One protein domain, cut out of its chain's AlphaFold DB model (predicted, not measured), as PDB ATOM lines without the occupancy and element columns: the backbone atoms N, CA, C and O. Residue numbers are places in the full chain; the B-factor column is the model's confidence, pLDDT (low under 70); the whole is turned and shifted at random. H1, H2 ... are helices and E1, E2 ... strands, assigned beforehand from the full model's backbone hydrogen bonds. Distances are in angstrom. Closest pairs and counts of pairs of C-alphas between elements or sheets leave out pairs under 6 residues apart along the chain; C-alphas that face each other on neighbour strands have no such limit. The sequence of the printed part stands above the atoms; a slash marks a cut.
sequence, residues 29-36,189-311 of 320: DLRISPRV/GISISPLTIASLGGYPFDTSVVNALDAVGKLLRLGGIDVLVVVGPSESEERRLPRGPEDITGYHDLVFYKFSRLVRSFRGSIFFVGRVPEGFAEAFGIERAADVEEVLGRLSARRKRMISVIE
ATOM      1  N   ASP A  29      68.167  66.115  59.124       72.81
ATOM      2  CA  ASP A  29      66.774  65.702  59.297       72.81
ATOM      3  C   ASP A  29      66.085  66.707  60.213       72.81
ATOM      4  O   ASP A  29      66.399  66.789  61.406       72.81
ATOM      5  N   LEU A  30      65.223  67.525  59.612       81.12
ATOM      6  CA  LEU A  30      64.599  68.674  60.247       81.12
ATOM      7  C   LEU A  30      63.169  68.336  60.668       81.12
ATOM      8  O   LEU A  30      62.342  67.936  59.853       81.12
ATOM      9  N   ARG A  31      62.867  68.545  61.949       81.88
ATOM     10  CA  ARG A  31      61.525  68.388  62.517       81.88
ATOM     11  C   ARG A  31      61.064  69.743  63.009       81.88
ATOM     12  O   ARG A  31      61.662  70.271  63.938       81.88
ATOM     13  N   ILE A  32      60.028  70.304  62.400       82.38
ATOM     14  CA  ILE A  32      59.558  71.653  62.727       82.38
ATOM     15  C   ILE A  32      58.226  71.562  63.463       82.38
ATOM     16  O   ILE A  32      57.287  70.926  62.987       82.38
ATOM     17  N   SER A  33      58.153  72.217  64.618       82.25
ATOM     18  CA  SER A  33      56.910  72.596  65.276       82.25
ATOM     19  C   SER A  33      56.612  74.038  64.870       82.25
ATOM     20  O   SER A  33      57.241  74.950  65.424       82.25
ATOM     21  N   PRO A  34      55.721  74.249  63.887       78.25
ATOM     22  CA  PRO A  34      55.506  75.569  63.324       78.25
ATOM     23  C   PRO A  34      54.745  76.475  64.288       78.25
ATOM     24  O   PRO A  34      54.059  76.003  65.204       78.25
ATOM     25  N   ARG A  35      54.820  77.785  64.049       81.62
ATOM     26  CA  ARG A  35      53.957  78.756  64.732       81.62
ATOM     27  C   ARG A  35      52.487  78.517  64.399       81.62
ATOM     28  O   ARG A  35      52.121  78.059  63.315       81.62
ATOM     29  N   VAL A  36      51.622  78.888  65.335       81.25
ATOM     30  CA  VAL A  36      50.176  78.869  65.122       81.25
ATOM     31  C   VAL A  36      49.760  80.159  64.419       81.25
ATOM     32  O   VAL A  36      49.752  81.226  65.025       81.25
ATOM     33  N   GLY A 189      53.894  68.768  68.179       79.88
ATOM     34  CA  GLY A 189      53.629  67.523  67.450       79.88
ATOM     35  C   GLY A 189      54.883  66.775  66.986       79.88
ATOM     36  O   GLY A 189      54.767  65.813  66.231       79.88
ATOM     37  N   ILE A 190      56.072  67.217  67.403       79.62
ATOM     38  CA  ILE A 190      57.357  66.623  67.018       79.62
ATOM     39  C   ILE A 190      58.078  66.024  68.225       79.62
ATOM     40  O   ILE A 190      57.974  66.518  69.345       79.62
ATOM     41  N   SER A 191      58.859  64.974  67.988       85.00
ATOM     42  CA  SER A 191      59.803  64.456  68.979       85.00
ATOM     43  C   SER A 191      61.042  65.345  69.043       85.00
ATOM     44  O   SER A 191      61.662  65.581  68.001       85.00
ATOM     45  N   ILE A 192      61.433  65.739  70.252       89.62
ATOM     46  CA  ILE A 192      62.634  66.532  70.516       89.62
ATOM     47  C   ILE A 192      63.906  65.757  70.137       89.62
ATOM     48  O   ILE A 192      63.993  64.541  70.318       89.62
ATOM     49  N   SER A 193      64.882  66.474  69.580       87.94
ATOM     50  CA  SER A 193      66.151  65.927  69.089       87.94
ATOM     51  C   SER A 193      67.320  66.367  69.984       87.94
ATOM     52  O   SER A 193      67.235  67.434  70.598       87.94
ATOM     53  N   PRO A 194      68.453  65.634  69.978       90.44
ATOM     54  CA  PRO A 194      69.671  66.030  70.694       90.44
ATOM     55  C   PRO A 194      70.145  67.449  70.394       90.44
ATOM     56  O   PRO A 194      70.635  68.128  71.289       90.44
ATOM     57  N   LEU A 195      69.963  67.909  69.154       92.12
ATOM     58  CA  LEU A 195      70.097  69.309  68.784       92.12
ATOM     59  C   LEU A 195      68.698  69.902  68.604       92.12
ATOM     60  O   LEU A 195      67.943  69.474  67.726       92.12
ATOM     61  N   THR A 196      68.356  70.876  69.439       94.56
ATOM     62  CA  THR A 196      67.077  71.587  69.382       94.56
ATOM     63  C   THR A 196      67.325  73.080  69.231       94.56
ATOM     64  O   THR A 196      68.123  73.653  69.963       94.56
ATOM     65  N   ILE A 197      66.637  73.703  68.280       95.69
ATOM     66  CA  ILE A 197      66.638  75.144  68.043       95.69
ATOM     67  C   ILE A 197      65.239  75.656  68.378       95.69
ATOM     68  O   ILE A 197      64.245  75.105  67.912       95.69
ATOM     69  N   ALA A 198      65.140  76.692  69.194       95.50
ATOM     70  CA  ALA A 198      63.870  77.220  69.656       95.50
ATOM     71  C   ALA A 198      63.863  78.747  69.586       95.50
ATOM     72  O   ALA A 198      64.718  79.398  70.173       95.50
ATOM     73  N   SER A 199      62.896  79.333  68.886       94.31
ATOM     74  CA  SER A 199      62.677  80.782  68.894       94.31
ATOM     75  C   SER A 199      61.690  81.162  69.993       94.31
ATOM     76  O   SER A 199      60.765  80.411  70.292       94.31
ATOM     77  N   LEU A 200      61.854  82.347  70.583       92.00
ATOM     78  CA  LEU A 200      60.929  82.887  71.585       92.00
ATOM     79  C   LEU A 200      59.651  83.513  70.993       92.00
ATOM     80  O   LEU A 200      58.905  84.162  71.717       92.00
ATOM     81  N   GLY A 201      59.389  83.331  69.695       86.88
ATOM     82  CA  GLY A 201      58.133  83.752  69.059       86.88
ATOM     83  C   GLY A 201      58.083  85.217  68.605       86.88
ATOM     84  O   GLY A 201      57.121  85.605  67.946       86.88
ATOM     85  N   GLY A 202      59.124  86.012  68.871       89.19
ATOM     86  CA  GLY A 202      59.174  87.432  68.505       89.19
ATOM     87  C   GLY A 202      58.478  88.350  69.517       89.19
ATOM     88  O   GLY A 202      58.044  87.917  70.589       89.19
ATOM     89  N   TYR A 203      58.363  89.633  69.172       88.81
ATOM     90  CA  TYR A 203      57.651  90.630  69.981       88.81
ATOM     91  C   TYR A 203      56.184  90.213  70.203       88.81
ATOM     92  O   TYR A 203      55.566  89.764  69.247       88.81
ATOM     93  N   PRO A 204      55.576  90.405  71.390       91.00
ATOM     94  CA  PRO A 204      56.130  91.035  72.592       91.00
ATOM     95  C   PRO A 204      56.830  90.042  73.533       91.00
ATOM     96  O   PRO A 204      57.209  90.403  74.644       91.00
ATOM     97  N   PHE A 205      56.926  88.770  73.152       89.69
ATOM     98  CA  PHE A 205      57.315  87.697  74.060       89.69
ATOM     99  C   PHE A 205      58.825  87.558  74.208       89.69
ATOM    100  O   PHE A 205      59.303  87.226  75.295       89.69
ATOM    101  N   ASP A 206      59.568  87.857  73.146       90.00
ATOM    102  CA  ASP A 206      61.026  87.795  73.125       90.00
ATOM    103  C   ASP A 206      61.715  89.032  73.723       90.00
ATOM    104  O   ASP A 206      62.938  89.040  73.828       90.00
ATOM    105  N   THR A 207      60.973  90.054  74.156       89.25
ATOM    106  CA  THR A 207      61.554  91.283  74.730       89.25
ATOM    107  C   THR A 207      61.973  91.113  76.191       89.25
ATOM    108  O   THR A 207      62.739  91.915  76.713       89.25
ATOM    109  N   SER A 208      61.498  90.068  76.880       89.12
ATOM    110  CA  SER A 208      61.826  89.839  78.290       89.12
ATOM    111  C   SER A 208      62.664  88.590  78.490       89.12
ATOM    112  O   SER A 208      62.277  87.479  78.113       89.12
ATOM    113  N   VAL A 209      63.778  88.759  79.207       89.44
ATOM    114  CA  VAL A 209      64.613  87.635  79.637       89.44
ATOM    115  C   VAL A 209      63.824  86.687  80.544       89.44
ATOM    116  O   VAL A 209      64.003  85.480  80.461       89.44
ATOM    117  N   VAL A 210      62.886  87.188  81.355       90.25
ATOM    118  CA  VAL A 210      62.064  86.336  82.228       90.25
ATOM    119  C   VAL A 210      61.199  85.383  81.405       90.25
ATOM    120  O   VAL A 210      61.136  84.196  81.717       90.25
ATOM    121  N   ASN A 211      60.573  85.875  80.333       91.75
ATOM    122  CA  ASN A 211      59.795  85.028  79.429       91.75
ATOM    123  C   ASN A 211      60.686  84.001  78.731       91.75
ATOM    124  O   ASN A 211      60.291  82.843  78.616       91.75
ATOM    125  N   ALA A 212      61.896  84.400  78.327       92.88
ATOM    126  CA  ALA A 212      62.878  83.482  77.765       92.88
ATOM    127  C   ALA A 212      63.207  82.339  78.735       92.88
ATOM    128  O   ALA A 212      63.139  81.172  78.360       92.88
ATOM    129  N   LEU A 213      63.515  82.662  79.991       93.12
ATOM    130  CA  LEU A 213      63.870  81.668  81.003       93.12
ATOM    131  C   LEU A 213      62.693  80.769  81.372       93.12
ATOM    132  O   LEU A 213      62.864  79.556  81.456       93.12
ATOM    133  N   ASP A 214      61.497  81.331  81.552       92.75
ATOM    134  CA  ASP A 214      60.295  80.539  81.817       92.75
ATOM    135  C   ASP A 214      60.012  79.582  80.649       92.75
ATOM    136  O   ASP A 214      59.723  78.405  80.858       92.75
ATOM    137  N   ALA A 215      60.181  80.052  79.410       93.50
ATOM    138  CA  ALA A 215      59.957  79.256  78.213       93.50
ATOM    139  C   ALA A 215      60.992  78.134  78.038       93.50
ATOM    140  O   ALA A 215      60.623  76.976  77.824       93.50
ATOM    141  N   VAL A 216      62.279  78.457  78.188       95.12
ATOM    142  CA  VAL A 216      63.392  77.497  78.126       95.12
ATOM    143  C   VAL A 216      63.320  76.503  79.280       95.12
ATOM    144  O   VAL A 216      63.554  75.316  79.071       95.12
ATOM    145  N   GLY A 217      62.903  76.938  80.470       93.12
ATOM    146  CA  GLY A 217      62.685  76.067  81.623       93.12
ATOM    147  C   GLY A 217      61.720  74.914  81.330       93.12
ATOM    148  O   GLY A 217      61.913  73.817  81.850       93.12
ATOM    149  N   LYS A 218      60.737  75.110  80.435       90.50
ATOM    150  CA  LYS A 218      59.861  74.021  79.969       90.50
ATOM    151  C   LYS A 218      60.636  72.940  79.197       90.50
ATOM    152  O   LYS A 218      60.350  71.761  79.375       90.50
ATOM    153  N   LEU A 219      61.617  73.325  78.372       91.69
ATOM    154  CA  LEU A 219      62.453  72.390  77.601       91.69
ATOM    155  C   LEU A 219      63.505  71.689  78.448       91.69
ATOM    156  O   LEU A 219      63.772  70.520  78.199       91.69
ATOM    157  N   LEU A 220      64.098  72.364  79.437       90.81
ATOM    158  CA  LEU A 220      65.157  71.763  80.265       90.81
ATOM    159  C   LEU A 220      64.670  70.563  81.086       90.81
ATOM    160  O   LEU A 220      65.474  69.750  81.534       90.81
ATOM    161  N   ARG A 221      63.352  70.441  81.259       82.19
ATOM    162  CA  ARG A 221      62.695  69.277  81.861       82.19
ATOM    163  C   ARG A 221      62.639  68.067  80.934       82.19
ATOM    164  O   ARG A 221      62.429  66.950  81.399       82.19
ATOM    165  N   LEU A 222      62.800  68.272  79.631       84.50
ATOM    166  CA  LEU A 222      62.795  67.195  78.658       84.50
ATOM    167  C   LEU A 222      64.177  66.541  78.604       84.50
ATOM    168  O   LEU A 222      65.204  67.196  78.440       84.50
ATOM    169  N   GLY A 223      64.193  65.216  78.719       82.00
ATOM    170  CA  GLY A 223      65.394  64.431  78.464       82.00
ATOM    171  C   GLY A 223      65.746  64.397  76.973       82.00
ATOM    172  O   GLY A 223      64.881  64.532  76.109       82.00
ATOM    173  N   GLY A 224      67.021  64.151  76.672       86.44
ATOM    174  CA  GLY A 224      67.481  63.880  75.306       86.44
ATOM    175  C   GLY A 224      67.877  65.105  74.482       86.44
ATOM    176  O   GLY A 224      68.050  64.958  73.276       86.44
ATOM    177  N   ILE A 225      68.036  66.276  75.109       93.00
ATOM    178  CA  ILE A 225      68.655  67.460  74.498       93.00
ATOM    179  C   ILE A 225      70.111  67.556  74.970       93.00
ATOM    180  O   ILE A 225      70.366  67.691  76.164       93.00
ATOM    181  N   ASP A 226      71.050  67.521  74.025       92.88
ATOM    182  CA  ASP A 226      72.488  67.712  74.268       92.88
ATOM    183  C   ASP A 226      72.913  69.154  73.961       92.88
ATOM    184  O   ASP A 226      73.814  69.696  74.596       92.88
ATOM    185  N   VAL A 227      72.273  69.779  72.969       94.50
ATOM    186  CA  VAL A 227      72.526  71.151  72.530       94.50
ATOM    187  C   VAL A 227      71.191  71.847  72.316       94.50
ATOM    188  O   VAL A 227      70.399  71.450  71.456       94.50
ATOM    189  N   LEU A 228      70.955  72.905  73.086       96.94
ATOM    190  CA  LEU A 228      69.797  73.775  72.950       96.94
ATOM    191  C   LEU A 228      70.239  75.142  72.432       96.94
ATOM    192  O   LEU A 228      71.021  75.819  73.088       96.94
ATOM    193  N   VAL A 229      69.718  75.558  71.283       97.12
ATOM    194  CA  VAL A 229      69.923  76.897  70.722       97.12
ATOM    195  C   VAL A 229      68.635  77.689  70.874       97.12
ATOM    196  O   VAL A 229      67.592  77.275  70.376       97.12
ATOM    197  N   VAL A 230      68.693  78.826  71.554       96.75
ATOM    198  CA  VAL A 230      67.550  79.700  71.814       96.75
ATOM    199  C   VAL A 230      67.725  80.985  71.017       96.75
ATOM    200  O   VAL A 230      68.731  81.667  71.170       96.75
ATOM    201  N   VAL A 231      66.759  81.318  70.162       95.06
ATOM    202  CA  VAL A 231      66.746  82.562  69.380       95.06
ATOM    203  C   VAL A 231      65.870  83.591  70.091       95.06
ATOM    204  O   VAL A 231      64.659  83.395  70.235       95.06
ATOM    205  N   GLY A 232      66.496  84.685  70.521       90.50
ATOM    206  CA  GLY A 232      65.980  85.651  71.491       90.50
ATOM    207  C   GLY A 232      66.680  85.506  72.855       90.50
ATOM    208  O   GLY A 232      67.450  84.565  73.032       90.50
ATOM    209  N   PRO A 233      66.455  86.407  73.828       90.75
ATOM    210  CA  PRO A 233      65.587  87.578  73.752       90.75
ATOM    211  C   PRO A 233      66.121  88.659  72.796       90.75
ATOM    212  O   PRO A 233      67.322  88.731  72.523       90.75
ATOM    213  N   SER A 234      65.217  89.477  72.260       86.50
ATOM    214  CA  SER A 234      65.510  90.579  71.332       86.50
ATOM    215  C   SER A 234      65.980  91.847  72.049       86.50
ATOM    216  O   SER A 234      66.741  92.633  71.482       86.50
ATOM    217  N   GLU A 235      65.596  92.015  73.315       86.31
ATOM    218  CA  GLU A 235      65.987  93.132  74.173       86.31
ATOM    219  C   GLU A 235      66.840  92.658  75.355       86.31
ATOM    220  O   GLU A 235      66.738  91.520  75.816       86.31
ATOM    221  N   SER A 236      67.710  93.550  75.832       77.94
ATOM    222  CA  SER A 236      68.516  93.317  77.030       77.94
ATOM    223  C   SER A 236      67.783  93.890  78.232       77.94
ATOM    224  O   SER A 236      67.607  95.103  78.329       77.94
ATOM    225  N   GLU A 237      67.395  93.026  79.162       79.00
ATOM    226  CA  GLU A 237      66.747  93.414  80.409       79.00
ATOM    227  C   GLU A 237      67.731  93.202  81.568       79.00
ATOM    228  O   GLU A 237      67.975  92.073  81.999       79.00
ATOM    229  N   GLU A 238      68.331  94.286  82.069       77.19
ATOM    230  CA  GLU A 238      69.182  94.209  83.258       77.19
ATOM    231  C   GLU A 238      68.317  94.058  84.511       77.19
ATOM    232  O   GLU A 238      67.542  94.941  84.884       77.19
ATOM    233  N   ARG A 239      68.460  92.920  85.190       78.88
ATOM    234  CA  ARG A 239      67.852  92.668  86.497       78.88
ATOM    235  C   ARG A 239      68.874  92.085  87.451       78.88
ATOM    236  O   ARG A 239      69.757  91.322  87.065       78.88
ATOM    237  N   ARG A 240      68.720  92.417  88.730       80.75
ATOM    238  CA  ARG A 240      69.479  91.767  89.793       80.75
ATOM    239  C   ARG A 240      69.017  90.316  89.908       80.75
ATOM    240  O   ARG A 240      67.838  90.063  90.128       80.75
ATOM    241  N   LEU A 241      69.956  89.385  89.787       82.44
ATOM    242  CA  LEU A 241      69.705  87.972  90.033       82.44
ATOM    243  C   LEU A 241      69.569  87.708  91.543       82.44
ATOM    244  O   LEU A 241      70.394  88.225  92.312       82.44
ATOM    245  N   PRO A 242      68.579  86.906  91.982       82.12
ATOM    246  CA  PRO A 242      68.503  86.467  93.370       82.12
ATOM    247  C   PRO A 242      69.715  85.585  93.696       82.12
ATOM    248  O   PRO A 242      70.075  84.700  92.915       82.12
ATOM    249  N   ARG A 243      70.373  85.827  94.836       80.44
ATOM    250  CA  ARG A 243      71.558  85.056  95.262       80.44
ATOM    251  C   ARG A 243      71.186  83.851  96.121       80.44
ATOM    252  O   ARG A 243      71.919  82.861  96.127       80.44
ATOM    253  N   GLY A 244      70.042  83.922  96.792       82.00
ATOM    254  CA  GLY A 244      69.506  82.881  97.660       82.00
ATOM    255  C   GLY A 244      67.975  82.938  97.755       82.00
ATOM    256  O   GLY A 244      67.363  83.867  97.221       82.00
ATOM    257  N   PRO A 245      67.335  81.940  98.391       83.44
ATOM    258  CA  PRO A 245      65.884  81.907  98.589       83.44
ATOM    259  C   PRO A 245      65.314  83.140  99.306       83.44
ATOM    260  O   PRO A 245      64.172  83.527  99.070       83.44
ATOM    261  N   GLU A 246      66.108  83.763 100.172       86.44
ATOM    262  CA  GLU A 246      65.781  84.976 100.922       86.44
ATOM    263  C   GLU A 246      65.619  86.222 100.043       86.44
ATOM    264  O   GLU A 246      64.884  87.134 100.418       86.44
ATOM    265  N   ASP A 247      66.250  86.244  98.864       87.81
ATOM    266  CA  ASP A 247      66.144  87.338  97.892       87.81
ATOM    267  C   ASP A 247      64.877  87.222  97.019       87.81
ATOM    268  O   ASP A 247      64.610  88.101  96.201       87.81
ATOM    269  N   ILE A 248      64.100  86.139  97.148       91.06
ATOM    270  CA  ILE A 248      62.900  85.908  96.336       91.06
ATOM    271  C   ILE A 248      61.737  86.720  96.906       91.06
ATOM    272  O   ILE A 248      61.150  86.357  97.930       91.06
ATOM    273  N   THR A 249      61.380  87.797  96.205       90.31
ATOM    274  CA  THR A 249      60.325  88.743  96.608       90.31
ATOM    275  C   THR A 249      59.124  88.755  95.668       90.31
ATOM    276  O   THR A 249      58.059  89.244  96.040       90.31
ATOM    277  N   GLY A 250      59.258  88.192  94.465       91.38
ATOM    278  CA  GLY A 250      58.167  88.156  93.498       91.38
ATOM    279  C   GLY A 250      58.273  87.059  92.444       91.38
ATOM    280  O   GLY A 250      59.159  86.205  92.463       91.38
ATOM    281  N   TYR A 251      57.335  87.099  91.494       91.12
ATOM    282  CA  TYR A 251      57.202  86.103  90.426       91.12
ATOM    283  C   TYR A 251      58.468  85.978  89.566       91.12
ATOM    284  O   TYR A 251      58.921  84.869  89.297       91.12
ATOM    285  N   HIS A 252      59.079  87.097  89.160       91.44
ATOM    286  CA  HIS A 252      60.302  87.060  88.351       91.44
ATOM    287  C   HIS A 252      61.460  86.378  89.093       91.44
ATOM    288  O   HIS A 252      62.168  85.573  88.493       91.44
ATOM    289  N   ASP A 253      61.606  86.625  90.398       91.88
ATOM    290  CA  ASP A 253      62.640  85.985  91.219       91.88
ATOM    291  C   ASP A 253      62.416  84.472  91.312       91.88
ATOM    292  O   ASP A 253      63.372  83.703  91.213       91.88
ATOM    293  N   LEU A 254      61.154  84.035  91.427       92.88
ATOM    294  CA  LEU A 254      60.799  82.615  91.371       92.88
ATOM    295  C   LEU A 254      61.223  81.987  90.038       92.88
ATOM    296  O   LEU A 254      61.808  80.903  90.049       92.88
ATOM    297  N   VAL A 255      60.963  82.650  88.902       92.69
ATOM    298  CA  VAL A 255      61.388  82.162  87.576       92.69
ATOM    299  C   VAL A 255      62.908  82.051  87.512       92.69
ATOM    300  O   VAL A 255      63.419  80.992  87.150       92.69
ATOM    301  N   PHE A 256      63.641  83.098  87.905       91.56
ATOM    302  CA  PHE A 256      65.107  83.086  87.898       91.56
ATOM    303  C   PHE A 256      65.668  81.966  88.764       91.56
ATOM    304  O   PHE A 256      66.529  81.202  88.323       91.56
ATOM    305  N   TYR A 257      65.166  81.843  89.991       91.00
ATOM    306  CA  TYR A 257      65.656  80.844  90.922       91.00
ATOM    307  C   TYR A 257      65.336  79.430  90.434       91.00
ATOM    308  O   TYR A 257      66.225  78.575  90.413       91.00
ATOM    309  N   LYS A 258      64.110  79.183  89.951       90.94
ATOM    310  CA  LYS A 258      63.737  77.892  89.361       90.94
ATOM    311  C   LYS A 258      64.609  77.559  88.153       90.94
ATOM    312  O   LYS A 258      65.133  76.450  88.069       90.94
ATOM    313  N   PHE A 259      64.823  78.517  87.255       92.12
ATOM    314  CA  PHE A 259      65.684  78.330  86.093       92.12
ATOM    315  C   PHE A 259      67.123  77.981  86.494       92.12
ATOM    316  O   PHE A 259      67.697  77.037  85.955       92.12
ATOM    317  N   SER A 260      67.676  78.660  87.507       90.56
ATOM    318  CA  SER A 260      69.019  78.384  88.041       90.56
ATOM    319  C   SER A 260      69.196  76.928  88.496       90.56
ATOM    320  O   SER A 260      70.273  76.346  88.372       90.56
ATOM    321  N   ARG A 261      68.126  76.317  89.014       88.50
ATOM    322  CA  ARG A 261      68.113  74.916  89.441       88.50
ATOM    323  C   ARG A 261      68.040  73.983  88.239       88.50
ATOM    324  O   ARG A 261      68.827  73.042  88.165       88.50
ATOM    325  N   LEU A 262      67.142  74.276  87.297       90.44
ATOM    326  CA  LEU A 262      66.971  73.489  86.075       90.44
ATOM    327  C   LEU A 262      68.271  73.436  85.267       90.44
ATOM    328  O   LEU A 262      68.723  72.345  84.926       90.44
ATOM    329  N   VAL A 263      68.926  74.579  85.049       92.00
ATOM    330  CA  VAL A 263      70.168  74.634  84.267       92.00
ATOM    331  C   VAL A 263      71.315  73.867  84.927       92.00
ATOM    332  O   VAL A 263      72.049  73.171  84.240       92.00
ATOM    333  N   ARG A 264      71.420  73.876  86.265       89.56
ATOM    334  CA  ARG A 264      72.427  73.076  86.994       89.56
ATOM    335  C   ARG A 264      72.220  71.568  86.849       89.56
ATOM    336  O   ARG A 264      73.176  70.810  86.976       89.56
ATOM    337  N   SER A 265      70.978  71.132  86.649       88.75
ATOM    338  CA  SER A 265      70.643  69.719  86.424       88.75
ATOM    339  C   SER A 265      70.718  69.304  84.951       88.75
ATOM    340  O   SER A 265      70.789  68.111  84.649       88.75
ATOM    341  N   PHE A 266      70.715  70.280  84.041       92.31
ATOM    342  CA  PHE A 266      70.791  70.053  82.609       92.31
ATOM    343  C   PHE A 266      72.212  69.638  82.214       92.31
ATOM    344  O   PHE A 266      73.192  70.261  82.611       92.31
ATOM    345  N   ARG A 267      72.333  68.546  81.452       90.31
ATOM    346  CA  ARG A 267      73.637  67.966  81.074       90.31
ATOM    347  C   ARG A 267      74.168  68.454  79.726       90.31
ATOM    348  O   ARG A 267      75.311  68.151  79.398       90.31
ATOM    349  N   GLY A 268      73.330  69.129  78.945       92.06
ATOM    350  CA  GLY A 268      73.695  69.670  77.643       92.06
ATOM    351  C   GLY A 268      74.236  71.096  77.718       92.06
ATOM    352  O   GLY A 268      74.302  71.703  78.786       92.06
ATOM    353  N   SER A 269      74.565  71.646  76.554       94.75
ATOM    354  CA  SER A 269      74.932  73.054  76.384       94.75
ATOM    355  C   SER A 269      73.720  73.883  75.968       94.75
ATOM    356  O   SER A 269      72.904  73.442  75.154       94.75
ATOM    357  N   ILE A 270      73.620  75.103  76.498       96.44
ATOM    358  CA  ILE A 270      72.586  76.072  76.129       96.44
ATOM    359  C   ILE A 270      73.260  77.272  75.472       96.44
ATOM    360  O   ILE A 270      74.095  77.933  76.086       96.44
ATOM    361  N   PHE A 271      72.851  77.568  74.245       96.19
ATOM    362  CA  PHE A 271      73.283  78.719  73.470       96.19
ATOM    363  C   PHE A 271      72.127  79.696  73.330       96.19
ATOM    364  O   PHE A 271      71.024  79.297  72.965       96.19
ATOM    365  N   PHE A 272      72.383  80.975  73.565       95.00
ATOM    366  CA  PHE A 272      71.455  82.049  73.249       95.00
ATOM    367  C   PHE A 272      71.991  82.879  72.085       95.00
ATOM    368  O   PHE A 272      73.095  83.423  72.145       95.00
ATOM    369  N   VAL A 273      71.168  82.992  71.048       93.88
ATOM    370  CA  VAL A 273      71.329  83.874  69.895       93.88
ATOM    371  C   VAL A 273      70.416  85.074  70.128       93.88
ATOM    372  O   VAL A 273      69.231  85.053  69.789       93.88
ATOM    373  N   GLY A 274      70.933  86.103  70.797       88.69
ATOM    374  CA  GLY A 274      70.134  87.250  71.222       88.69
ATOM    375  C   GLY A 274      70.849  88.161  72.215       88.69
ATOM    376  O   GLY A 274      72.038  88.013  72.498       88.69
ATOM    377  N   ARG A 275      70.108  89.121  72.772       87.88
ATOM    378  CA  ARG A 275      70.621  90.146  73.692       87.88
ATOM    379  C   ARG A 275      70.572  89.700  75.156       87.88
ATOM    380  O   ARG A 275      70.015  90.390  76.004       87.88
ATOM    381  N   VAL A 276      71.173  88.552  75.467       87.06
ATOM    382  CA  VAL A 276      71.315  88.102  76.863       87.06
ATOM    383  C   VAL A 276      72.411  88.915  77.566       87.06
ATOM    384  O   VAL A 276      73.538  88.958  77.056       87.06
ATOM    385  N   PRO A 277      72.135  89.526  78.735       86.94
ATOM    386  CA  PRO A 277      73.164  90.241  79.484       86.94
ATOM    387  C   PRO A 277      74.301  89.308  79.932       86.94
ATOM    388  O   PRO A 277      74.089  88.137  80.237       86.94
ATOM    389  N   GLU A 278      75.524  89.825  80.022       86.69
ATOM    390  CA  GLU A 278      76.710  89.014  80.338       86.69
ATOM    391  C   GLU A 278      76.629  88.337  81.711       86.69
ATOM    392  O   GLU A 278      76.798  87.124  81.804       86.69
ATOM    393  N   GLY A 279      76.243  89.078  82.754       85.19
ATOM    394  CA  GLY A 279      76.080  88.505  84.094       85.19
ATOM    395  C   GLY A 279      75.006  87.411  84.167       85.19
ATOM    396  O   GLY A 279      75.097  86.515  85.001       85.19
ATOM    397  N   PHE A 280      74.015  87.444  83.269       85.88
ATOM    398  CA  PHE A 280      73.025  86.374  83.127       85.88
ATOM    399  C   PHE A 280      73.633  85.124  82.501       85.88
ATOM    400  O   PHE A 280      73.425  84.020  83.004       85.88
ATOM    401  N   ALA A 281      74.391  85.307  81.420       88.69
ATOM    402  CA  ALA A 281      75.075  84.219  80.742       88.69
ATOM    403  C   ALA A 281      76.041  83.498  81.697       88.69
ATOM    404  O   ALA A 281      75.980  82.278  81.837       88.69
ATOM    405  N   GLU A 282      76.848  84.257  82.441       89.00
ATOM    406  CA  GLU A 282      77.786  83.721  83.431       89.00
ATOM    407  C   GLU A 282      77.079  82.989  84.576       89.00
ATOM    408  O   GLU A 282      77.439  81.857  84.904       89.00
ATOM    409  N   ALA A 283      76.046  83.596  85.171       87.00
ATOM    410  CA  ALA A 283      75.360  83.024  86.330       87.00
ATOM    411  C   ALA A 283      74.669  81.685  86.035       87.00
ATOM    412  O   ALA A 283      74.526  80.849  86.933       87.00
ATOM    413  N   PHE A 284      74.238  81.481  84.789       90.12
ATOM    414  CA  PHE A 284      73.542  80.272  84.361       90.12
ATOM    415  C   PHE A 284      74.404  79.327  83.519       90.12
ATOM    416  O   PHE A 284      73.908  78.275  83.128       90.12
ATOM    417  N   GLY A 285      75.673  79.660  83.252       90.06
ATOM    418  CA  GLY A 285      76.533  78.858  82.376       90.06
ATOM    419  C   GLY A 285      75.989  78.754  80.947       90.06
ATOM    420  O   GLY A 285      76.108  77.709  80.315       90.06
ATOM    421  N   ILE A 286      75.342  79.817  80.468       92.62
ATOM    422  CA  ILE A 286      74.787  79.914  79.118       92.62
ATOM    423  C   ILE A 286      75.847  80.509  78.191       92.62
ATOM    424  O   ILE A 286      76.484  81.511  78.513       92.62
ATOM    425  N   GLU A 287      75.992  79.936  77.000       94.56
ATOM    426  CA  GLU A 287      76.855  80.481  75.959       94.56
ATOM    427  C   GLU A 287      76.097  81.496  75.097       94.56
ATOM    428  O   GLU A 287      74.956  81.274  74.693       94.56
ATOM    429  N   ARG A 288      76.739  82.621  74.779       93.88
ATOM    430  CA  ARG A 288      76.225  83.580  73.792       93.88
ATOM    431  C   ARG A 288      76.776  83.234  72.410       93.88
ATOM    432  O   ARG A 288      77.948  82.868  72.287       93.88
ATOM    433  N   ALA A 289      75.941  83.387  71.391       92.31
ATOM    434  CA  ALA A 289      76.313  83.269  69.988       92.31
ATOM    435  C   ALA A 289      75.704  84.426  69.182       92.31
ATOM    436  O   ALA A 289      74.656  84.963  69.545       92.31
ATOM    437  N   ALA A 290      76.380  84.829  68.111       88.81
ATOM    438  CA  ALA A 290      75.940  85.885  67.210       88.81
ATOM    439  C   ALA A 290      74.771  85.422  66.333       88.81
ATOM    440  O   ALA A 290      73.815  86.169  66.131       88.81
ATOM    441  N   ASP A 291      74.839  84.182  65.853       90.31
ATOM    442  CA  ASP A 291      73.841  83.553  64.998       90.31
ATOM    443  C   ASP A 291      73.791  82.029  65.222       90.31
ATOM    444  O   ASP A 291      74.532  81.455  66.029       90.31
ATOM    445  N   VAL A 292      72.836  81.367  64.566       87.50
ATOM    446  CA  VAL A 292      72.646  79.914  64.690       87.50
ATOM    447  C   VAL A 292      73.790  79.173  63.995       87.50
ATOM    448  O   VAL A 292      74.238  78.130  64.476       87.50
ATOM    449  N   GLU A 293      74.282  79.714  62.884       85.31
ATOM    450  CA  GLU A 293      75.373  79.187  62.074       85.31
ATOM    451  C   GLU A 293      76.667  79.049  62.879       85.31
ATOM    452  O   GLU A 293      77.325  78.010  62.803       85.31
ATOM    453  N   GLU A 294      76.995  80.041  63.706       86.69
ATOM    454  CA  GLU A 294      78.130  80.015  64.622       86.69
ATOM    455  C   GLU A 294      78.043  78.805  65.554       86.69
ATOM    456  O   GLU A 294      79.010  78.049  65.689       86.69
ATOM    457  N   VAL A 295      76.879  78.574  66.166       88.31
ATOM    458  CA  VAL A 295      76.682  77.423  67.058       88.31
ATOM    459  C   VAL A 295      76.844  76.120  66.286       88.31
ATOM    460  O   VAL A 295      77.571  75.230  66.723       88.31
ATOM    461  N   LEU A 296      76.219  76.005  65.110       84.44
ATOM    462  CA  LEU A 296      76.307  74.805  64.276       84.44
ATOM    463  C   LEU A 296      77.742  74.506  63.816       84.44
ATOM    464  O   LEU A 296      78.090  73.324  63.696       84.44
ATOM    465  N   GLY A 297      78.554  75.545  63.597       81.25
ATOM    466  CA  GLY A 297      79.972  75.458  63.246       81.25
ATOM    467  C   GLY A 297      80.877  75.019  64.401       81.25
ATOM    468  O   GLY A 297      81.904  74.387  64.158       81.25
ATOM    469  N   ARG A 298      80.488  75.276  65.659       83.44
ATOM    470  CA  ARG A 298      81.196  74.771  66.854       83.44
ATOM    471  C   ARG A 298      80.991  73.267  67.079       83.44
ATOM    472  O   ARG A 298      81.779  72.633  67.779       83.44
ATOM    473  N   LEU A 299      79.937  72.683  66.509       81.88
ATOM    474  CA  LEU A 299      79.606  71.269  66.692       81.88
ATOM    475  C   LEU A 299      80.418  70.375  65.753       81.88
ATOM    476  O   LEU A 299      80.490  70.616  64.548       81.88
ATOM    477  N   SER A 300      80.941  69.268  66.285       75.81
ATOM    478  CA  SER A 300      81.650  68.263  65.488       75.81
ATOM    479  C   SER A 300      80.780  67.729  64.345       75.81
ATOM    480  O   SER A 300      79.595  67.435  64.539       75.81
ATOM    481  N   ALA A 301      81.365  67.575  63.156       66.81
ATOM    482  CA  ALA A 301      80.700  66.961  62.008       66.81
ATOM    483  C   ALA A 301      80.196  65.547  62.351       66.81
ATOM    484  O   ALA A 301      80.841  64.798  63.094       66.81
ATOM    485  N   ARG A 302      79.022  65.179  61.836       60.81
ATOM    486  CA  ARG A 302      78.366  63.891  62.083       60.81
ATOM    487  C   ARG A 302      77.841  63.307  60.778       60.81
ATOM    488  O   ARG A 302      77.392  63.993  59.881       60.81
ATOM    489  N   ARG A 303      77.745  61.979  60.717       50.31
ATOM    490  CA  ARG A 303      77.193  61.288  59.538       50.31
ATOM    491  C   ARG A 303      75.752  61.708  59.180       50.31
ATOM    492  O   ARG A 303      75.369  61.601  58.021       50.31
ATOM    493  N   LYS A 304      74.949  62.122  60.169       64.38
ATOM    494  CA  LYS A 304      73.600  62.698  60.019       64.38
ATOM    495  C   LYS A 304      73.248  63.488  61.287       64.38
ATOM    496  O   LYS A 304      73.438  62.960  62.388       64.38
ATOM    497  N   ARG A 305      72.712  64.706  61.159       73.88
ATOM    498  CA  ARG A 305      72.187  65.494  62.294       73.88
ATOM    499  C   ARG A 305      70.663  65.466  62.291       73.88
ATOM    500  O   ARG A 305      70.038  65.721  61.270       73.88
ATOM    501  N   MET A 306      70.068  65.160  63.441       81.69
ATOM    502  CA  MET A 306      68.634  65.352  63.666       81.69
ATOM    503  C   MET A 306      68.449  66.651  64.432       81.69
ATOM    504  O   MET A 306      69.021  66.798  65.514       81.69
ATOM    505  N   ILE A 307      67.656  67.561  63.881       87.69
ATOM    506  CA  ILE A 307      67.412  68.881  64.454       87.69
ATOM    507  C   ILE A 307      65.916  69.039  64.674       87.69
ATOM    508  O   ILE A 307      65.120  68.840  63.758       87.69
ATOM    509  N   SER A 308      65.537  69.374  65.901       90.00
ATOM    510  CA  SER A 308      64.181  69.835  66.199       90.00
ATOM    511  C   SER A 308      64.157  71.354  66.192       90.00
ATOM    512  O   SER A 308      65.029  71.977  66.786       90.00
ATOM    513  N   VAL A 309      63.167  71.945  65.534       92.06
ATOM    514  CA  VAL A 309      62.939  73.388  65.494       92.06
ATOM    515  C   VAL A 309      61.580  73.682  66.108       92.06
ATOM    516  O   VAL A 309      60.569  73.140  65.666       92.06
ATOM    517  N   ILE A 310      61.553  74.541  67.121       92.56
ATOM    518  CA  ILE A 310      60.328  75.066  67.727       92.56
ATOM    519  C   ILE A 310      60.265  76.555  67.400       92.56
ATOM    520  O   ILE A 310      61.036  77.345  67.940       92.56
ATOM    521  N   GLU A 311      59.372  76.951  66.497       89.62
ATOM    522  CA  GLU A 311      59.357  78.331  65.989       89.62
ATOM    523  C   GLU A 311      58.803  79.357  66.993       89.62
ATOM    524  O   GLU A 311      59.061  80.555  66.856       89.62
TER     525      GLU A 311
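AT A GLANCE: This is residues 29 to 36 and 189 to 311 of the 320 residues of an uncharacterized protein of Candidatus Geothermarchaeota archaeon ex4572_27 (UniProt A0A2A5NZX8). A six-stranded parallel sheet, twisted, is partly covered on both faces: H1 packs over one face with H2 stacked beyond it, and the short H4 packs on the opposite face. E1 and E6 make one end of the long axis, and H2 with the long link before it makes the other. The printed part has 131 residues, with six named strands and four named helices in the order E1 E2 H1 E3 H2 E4 H3 E5 H4 E6, and the sheet runs E1 E6 E2 E3 E4 E5. The class is mixed, helices and strands; the whole is compact, with a radius of gyration of the C-alphas of 14.6 A, yet elongated, spanning 49 by 29 by 28 A.

HOW THE PARTS SIT: Start at edge strand E1, residues 29 to 33, parallel to E6, residues 305 to 310, at 11 degrees; N 31 and O 307 are 2.9 A apart. E6 is parallel to E2, residues 195 to 199, with N 197 and O 308 at 2.8 A. H1, residues 209 to 220, is on the sheet at a height of 10.2 A. E3, residues 227 to 231, pairs with E2 through N 198 and O 229, 2.8 A. H2, residues 251 to 265, is not on the sheet but touches H1, closest at the C-alphas of Gly 217 and Phe 259, 5.8 A, the same way at 38 degrees, only just a steep tilt. E4, residues 269 to 273, pairs with E3 through N 230 and O 271, 2.8 A. H3, residues 278 to 284, only grazes the sheet. Edge strand E5, residues 287 to 289, pairs with E4 through N 272 and O 287, 2.8 A. H4, residues 292 to 298, is on the opposite face from H1 at a height of 8.8 A. Three strand-helix-strand units, parallel neighbour strands joined through a helix, have right-handed crossovers: E2 H1 E3, E3 H2 E4 and E4 H3 E5. In H2, H3 and H4 every O i to N i+4 pair is within hydrogen-bond range; in H1, 7 of 8 are.

IN THESE COORDINATES: Find C-alpha 29 at (66.774, 65.702, 59.297), where E1 begins. From C-alpha 251 at (57.202, 86.103, 90.426), H2 runs 21.6 A to residue 265. H1 is 15.9 A long, and E6 runs 16.2 A to C-alpha 310 at (60.328, 75.066, 67.727).

THE WHOLE: Look for the two C-alphas farthest apart at Thr 249 and Arg 303, 49.1 A. Residues 37 to 188 are not printed, and C-alphas 36 and 189 are 12.1 A apart across the cut. The link from E3 to H2, residues 232 to 250, is long. Mean pLDDT of the printed part is 87.6; residues 301 to 304 are under 70.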